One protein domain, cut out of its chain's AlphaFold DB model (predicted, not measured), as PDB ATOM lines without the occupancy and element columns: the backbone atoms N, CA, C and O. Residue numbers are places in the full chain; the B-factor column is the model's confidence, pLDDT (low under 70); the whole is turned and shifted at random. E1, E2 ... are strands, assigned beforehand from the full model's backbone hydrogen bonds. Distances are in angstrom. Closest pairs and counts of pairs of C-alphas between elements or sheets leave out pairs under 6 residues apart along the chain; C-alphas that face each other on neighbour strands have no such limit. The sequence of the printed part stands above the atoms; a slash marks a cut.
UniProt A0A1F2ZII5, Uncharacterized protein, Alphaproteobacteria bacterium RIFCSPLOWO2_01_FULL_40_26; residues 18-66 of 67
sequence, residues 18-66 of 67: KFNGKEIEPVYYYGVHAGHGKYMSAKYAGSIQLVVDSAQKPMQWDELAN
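AT A GLANCE: This is residues 18 to 66 of the 67 residues of an uncharacterized protein of Alphaproteobacteria bacterium RIFCSPLOWO2_01_FULL_40_26 (UniProt A0A1F2ZII5). This domain has little regular structure: one long hairpin of two strands, E1 and E2, bowed by a bend in each, with the unnamed residues 45 to 66 folding back over it. The printed part has 49 residues and no named helix; its class is all strand, though the named elements hold only 18 residues. It is compact, with a radius of gyration of the C-alphas of 10.2 A and spans of 30 by 20 by 17 A.

IN THESE COORDINATES: E1, residues 22 to 31, runs 23.4 A from C-alpha 22 at (225.589, 142.354, 288.381). E2, residues 37 to 44, runs 20.5 A and ends with C-alpha 44 at (224.142, 140.687, 294.760).

HOW THE PARTS SIT: Residues 18 to 19 pair antiparallel with residues 22 to 23 of E1. E1 bends by 68 degrees at residue 28, and E2 by 60 degrees at residue 40. The two strands form an antiparallel hairpin, at 157 degrees between directions, joined by a tight link. N 27 and O 41, 2.8 A apart, are within hydrogen-bond range.

THE WHOLE: The C-alphas farthest apart, of Gly 21 and His 33, are separated by 30.7 A. The printed part has no cut. Residues 65 to 66 have pLDDT under 70.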
ATOM      1  N   LYS A  18     219.769 145.292 287.937       83.31
ATOM      2  CA  LYS A  18     221.216 145.135 287.828       83.31
ATOM      3  C   LYS A  18     221.885 146.374 288.393       83.31
ATOM      4  O   LYS A  18     221.485 147.481 288.063       83.31
ATOM      5  N   PHE A  19     222.915 146.177 289.199       81.25
ATOM      6  CA  PHE A  19     223.780 147.239 289.691       81.25
ATOM      7  C   PHE A  19     225.222 146.904 289.323       81.25
ATOM      8  O   PHE A  19     225.682 145.787 289.569       81.25
ATOM      9  N   ASN A  20     225.926 147.841 288.681       77.69
ATOM     10  CA  ASN A  20     227.285 147.635 288.164       77.69
ATOM     11  C   ASN A  20     227.430 146.357 287.309       77.69
ATOM     12  O   ASN A  20     228.386 145.596 287.446       77.69
ATOM     13  N   GLY A  21     226.435 146.080 286.458       81.19
ATOM     14  CA  GLY A  21     226.413 144.904 285.579       81.19
ATOM     15  C   GLY A  21     226.115 143.568 286.275       81.19
ATOM     16  O   GLY A  21     225.993 142.552 285.590       81.19
ATOM     17  N   LYS A  22     225.946 143.549 287.602       85.00
ATOM     18  CA  LYS A  22     225.589 142.354 288.381       85.00
ATOM     19  C   LYS A  22     224.112 142.377 288.753       85.00
ATOM     20  O   LYS A  22     223.577 143.426 289.092       85.00
ATOM     21  N   GLU A  23     223.457 141.220 288.710       88.38
ATOM     22  CA  GLU A  23     222.082 141.085 289.205       88.38
ATOM     23  C   GLU A  23     222.035 141.353 290.715       88.38
ATOM     24  O   GLU A  23     222.923 140.921 291.456       88.38
ATOM     25  N   ILE A  24     221.004 142.070 291.162       90.12
ATOM     26  CA  ILE A  24     220.775 142.389 292.570       90.12
ATOM     27  C   ILE A  24     219.381 141.964 293.022       90.12
ATOM     28  O   ILE A  24     218.424 141.948 292.248       90.12
ATOM     29  N   GLU A  25     219.273 141.648 294.307       89.50
ATOM     30  CA  GLU A  25     218.045 141.231 294.971       89.50
ATOM     31  C   GLU A  25     217.773 142.123 296.188       89.50
ATOM     32  O   GLU A  25     218.719 142.514 296.883       89.50
ATOM     33  N   PRO A  26     216.498 142.419 296.490       89.88
ATOM     34  CA  PRO A  26     216.144 143.105 297.721       89.88
ATOM     35  C   PRO A  26     216.401 142.191 298.924       89.88
ATOM     36  O   PRO A  26     216.088 140.998 298.904       89.88
ATOM     37  N   VAL A  27     216.950 142.755 299.995       91.44
ATOM     38  CA  VAL A  27     217.184 142.060 301.261       91.44
ATOM     39  C   VAL A  27     216.857 142.970 302.438       91.44
ATOM     40  O   VAL A  27     217.153 144.165 302.434       91.44
ATOM     41  N   TYR A  28     216.256 142.399 303.480       91.12
ATOM     42  CA  TYR A  28     216.041 143.120 304.727       91.12
ATOM     43  C   TYR A  28     217.369 143.326 305.447       91.12
ATOM     44  O   TYR A  28     218.002 142.364 305.887       91.12
ATOM     45  N   TYR A  29     217.785 144.582 305.573       90.44
ATOM     46  CA  TYR A  29     218.982 144.947 306.304       90.44
ATOM     47  C   TYR A  29     218.628 145.402 307.719       90.44
ATOM     48  O   TYR A  29     217.821 146.311 307.932       90.44
ATOM     49  N   TYR A  30     219.264 144.756 308.693       90.75
ATOM     50  CA  TYR A  30     219.132 145.051 310.114       90.75
ATOM     51  C   TYR A  30     220.445 145.640 310.637       90.75
ATOM     52  O   TYR A  30     221.305 144.929 311.152       90.75
ATOM     53  N   GLY A  31     220.614 146.953 310.488       87.69
ATOM     54  CA  GLY A  31     221.829 147.683 310.856       87.69
ATOM     55  C   GLY A  31     221.737 148.446 312.175       87.69
ATOM     56  O   GLY A  31     222.490 149.396 312.377       87.69
ATOM     57  N   VAL A  32     220.810 148.080 313.068       87.06
ATOM     58  CA  VAL A  32     220.549 148.822 314.319       87.06
ATOM     59  C   VAL A  32     221.807 148.959 315.177       87.06
ATOM     60  O   VAL A  32     222.065 150.031 315.710       87.06
ATOM     61  N   HIS A  33     222.631 147.912 315.258       86.25
ATOM     62  CA  HIS A  33     223.869 147.937 316.047       86.25
ATOM     63  C   HIS A  33     224.982 148.793 315.415       86.25
ATOM     64  O   HIS A  33     225.917 149.172 316.107       86.25
ATOM     65  N   ALA A  34     224.870 149.117 314.123       83.38
ATOM     66  CA  ALA A  34     225.795 149.994 313.403       83.38
ATOM     67  C   ALA A  34     225.279 151.445 313.292       83.38
ATOM     68  O   ALA A  34     225.907 152.272 312.641       83.38
ATOM     69  N   GLY A  35     224.117 151.769 313.879       84.00
ATOM     70  CA  GLY A  35     223.499 153.097 313.766       84.00
ATOM     71  C   GLY A  35     222.848 153.391 312.406       84.00
ATOM     72  O   GLY A  35     222.459 154.525 312.148       84.00
ATOM     73  N   HIS A  36     222.705 152.388 311.534       84.50
ATOM     74  CA  HIS A  36     222.140 152.547 310.186       84.50
ATOM     75  C   HIS A  36     220.607 152.389 310.136       84.50
ATOM     76  O   HIS A  36     219.977 152.759 309.151       84.50
ATOM     77  N   GLY A  37     219.992 151.833 311.184       87.44
ATOM     78  CA  GLY A  37     218.552 151.560 311.227       87.44
ATOM     79  C   GLY A  37     218.150 150.253 310.533       87.44
ATOM     80  O   GLY A  37     218.951 149.322 310.419       87.44
ATOM     81  N   LYS A  38     216.877 150.151 310.131       91.50
ATOM     82  CA  LYS A  38     216.299 148.978 309.451       91.50
ATOM     83  C   LYS A  38     215.681 149.427 308.133       91.50
ATOM     84  O   LYS A  38     214.846 150.328 308.148       91.50
ATOM     85  N   TYR A  39     216.070 148.812 307.022       90.69
ATOM     86  CA  TYR A  39     215.569 149.179 305.695       90.69
ATOM     87  C   TYR A  39     215.737 148.034 304.688       90.69
ATOM     88  O   TYR A  39     216.400 147.032 304.960       90.69
ATOM     89  N   MET A  40     215.111 148.174 303.518       90.69
ATOM     90  CA  MET A  40     215.375 147.306 302.369       90.69
ATOM     91  C   MET A  40     216.687 147.731 301.717       90.69
ATOM     92  O   MET A  40     216.765 148.811 301.139       90.69
ATOM     93  N   SER A  41     217.705 146.883 301.806       91.75
ATOM     94  CA  SER A  41     218.967 147.041 301.084       91.75
ATOM     95  C   SER A  41     218.954 146.175 299.828       91.75
ATOM     96  O   SER A  41     218.116 145.285 299.687       91.75
ATOM     97  N   ALA A  42     219.910 146.381 298.929       91.12
ATOM     98  CA  ALA A  42     220.211 145.390 297.901       91.12
ATOM     99  C   ALA A  42     221.382 144.486 298.297       91.12
ATOM    100  O   ALA A  42     222.321 144.913 298.975       91.12
ATOM    101  N   LYS A  43     221.348 143.249 297.807       91.88
ATOM    102  CA  LYS A  43     222.480 142.316 297.768       91.88
ATOM    103  C   LYS A  43     222.715 141.852 296.338       91.88
ATOM    104  O   LYS A  43     221.798 141.903 295.522       91.88
ATOM    105  N   TYR A  44     223.908 141.358 296.037       90.94
ATOM    106  CA  TYR A  44     224.142 140.687 294.760       90.94
ATOM    107  C   TYR A  44     223.400 139.347 294.713       90.94
ATOM    108  O   TYR A  44     223.406 138.588 295.688       90.94
ATOM    109  N   ALA A  45     222.755 139.059 293.582       87.38
ATOM    110  CA  ALA A  45     222.002 137.829 293.381       87.38
ATOM    111  C   ALA A  45     222.908 136.603 293.570       87.38
ATOM    112  O   ALA A  45     224.051 136.581 293.108       87.38
ATOM    113  N   GLY A  46     222.411 135.594 294.289       84.69
ATOM    114  CA  GLY A  46     223.181 134.386 294.611       84.69
ATOM    115  C   GLY A  46     224.332 134.588 295.609       84.69
ATOM    116  O   GLY A  46     225.090 133.652 295.849       84.69
ATOM    117  N   SER A  47     224.466 135.774 296.207       86.00
ATOM    118  CA  SER A  47     225.488 136.081 297.211       86.00
ATOM    119  C   SER A  47     224.869 136.610 298.508       86.00
ATOM    120  O   SER A  47     223.690 136.960 298.579       86.00
ATOM    121  N   ILE A  48     225.688 136.653 299.559       85.06
ATOM    122  CA  ILE A  48     225.390 137.303 300.846       85.06
ATOM    123  C   ILE A  48     225.930 138.749 300.843       85.06
ATOM    124  O   ILE A  48     225.608 139.552 301.715       85.06
ATOM    125  N   GLN A  49     226.742 139.105 299.841       88.31
ATOM    126  CA  GLN A  49     227.372 140.413 299.744       88.31
ATOM    127  C   GLN A  49     226.344 141.511 299.442       88.31
ATOM    128  O   GLN A  49     225.652 141.475 298.421       88.31
ATOM    129  N   LEU A  50     226.283 142.501 300.333       89.50
ATOM    130  CA  LEU A  50     225.448 143.687 300.182       89.50
ATOM    131  C   LEU A  50     226.032 144.634 299.135       89.50
ATOM    132  O   LEU A  50     227.248 144.727 298.956       89.50
ATOM    133  N   VAL A  51     225.144 145.364 298.472       89.44
ATOM    134  CA  VAL A  51     225.534 146.515 297.667       89.44
ATOM    135  C   VAL A  51     225.789 147.674 298.624       89.44
ATOM    136  O   VAL A  51     224.895 148.060 299.374       89.44
ATOM    137  N   VAL A  52     227.008 148.206 298.616       90.31
ATOM    138  CA  VAL A  52     227.428 149.310 299.486       90.31
ATOM    139  C   VAL A  52     227.830 150.528 298.662       90.31
ATOM    140  O   VAL A  52     228.309 150.383 297.537       90.31
ATOM    141  N   ASP A  53     227.644 151.712 299.234       86.44
ATOM    142  CA  ASP A  53     228.155 152.977 298.703       86.44
ATOM    143  C   ASP A  53     229.642 153.177 299.084       86.44
ATOM    144  O   ASP A  53     230.220 152.427 299.877       86.44
ATOM    145  N   SER A  54     230.261 154.221 298.540       83.38
ATOM    146  CA  SER A  54     231.590 154.745 298.856       83.38
ATOM    147  C   SER A  54     231.866 154.868 300.364       83.38
ATOM    148  O   SER A  54     232.972 154.568 300.811       83.38
ATOM    149  N   ALA A  55     230.849 155.195 301.167       83.94
ATOM    150  CA  ALA A  55     230.922 155.251 302.630       83.94
ATOM    151  C   ALA A  55     230.819 153.881 303.343       83.94
ATOM    152  O   ALA A  55     230.618 153.846 304.557       83.94
ATOM    153  N   GLN A  56     230.894 152.754 302.621       83.25
ATOM    154  CA  GLN A  56     230.696 151.385 303.139       83.25
ATOM    155  C   GLN A  56     229.322 151.148 303.796       83.25
ATOM    156  O   GLN A  56     229.131 150.200 304.561       83.25
ATOM    157  N   LYS A  57     228.333 151.992 303.483       86.56
ATOM    158  CA  LYS A  57     226.950 151.836 303.947       86.56
ATOM    159  C   LYS A  57     226.143 151.034 302.928       86.56
ATOM    160  O   LYS A  57     226.245 151.333 301.739       86.56
ATOM    161  N   PRO A  58     225.338 150.044 303.352       90.12
ATOM    162  CA  PRO A  58     224.467 149.320 302.434       90.12
ATOM    163  C   PRO A  58     223.455 150.262 301.785       90.12
ATOM    164  O   PRO A  58     222.764 150.993 302.498       90.12
ATOM    165  N   MET A  59     223.379 150.250 300.458       88.88
ATOM    166  CA  MET A  59     222.482 151.126 299.706       88.88
ATOM    167  C   MET A  59     221.041 150.644 299.764       88.88
ATOM    168  O   MET A  59     220.774 149.435 299.746       88.88
ATOM    169  N   GLN A  60     220.107 151.592 299.792       89.25
ATOM    170  CA  GLN A  60     218.693 151.258 299.832       89.25
ATOM    171  C   GLN A  60     218.229 150.709 298.480       89.25
ATOM    172  O   GLN A  60     218.652 151.145 297.408       89.25
ATOM    173  N   TRP A  61     217.314 149.744 298.528       87.88
ATOM    174  CA  TRP A  61     216.746 149.118 297.336       87.88
ATOM    175  C   TRP A  61     216.047 150.124 296.409       87.88
ATOM    176  O   TRP A  61     216.063 149.958 295.188       87.88
ATOM    177  N   ASP A  62     215.445 151.166 296.982       84.00
ATOM    178  CA  ASP A  62     214.716 152.189 296.233       84.00
ATOM    179  C   ASP A  62     215.647 153.224 295.583       84.00
ATOM    180  O   ASP A  62     215.348 153.718 294.497       84.00
ATOM    181  N   GLU A  63     216.812 153.496 296.176       83.94
ATOM    182  CA  GLU A  63     217.850 154.346 295.568       83.94
ATOM    183  C   GLU A  63     218.435 153.668 294.324       83.94
ATOM    184  O   GLU A  63     218.595 154.287 293.276       83.94
ATOM    185  N   LEU A  64     218.629 152.353 294.402       77.25
ATOM    186  CA  LEU A  64     219.080 151.507 293.296       77.25
ATOM    187  C   LEU A  64     218.040 151.317 292.183       77.25
ATOM    188  O   LEU A  64     218.362 150.782 291.127       77.25
ATOM    189  N   ALA A  65     216.784 151.707 292.417       65.75
ATOM    190  CA  ALA A  65     215.728 151.671 291.409       65.75
ATOM    191  C   ALA A  65     215.826 152.814 290.394       65.75
ATOM    192  O   ALA A  65     215.289 152.691 289.296       65.75
ATOM    193  N   ASN A  66     216.424 153.931 290.814       56.12
ATOM    194  CA  ASN A  66     216.391 155.214 290.115       56.12
ATOM    195  C   ASN A  66     217.788 155.670 289.652       56.12
ATOM    196  O   ASN A  66     217.921 156.804 289.195       56.12
TER     197      ASN A  66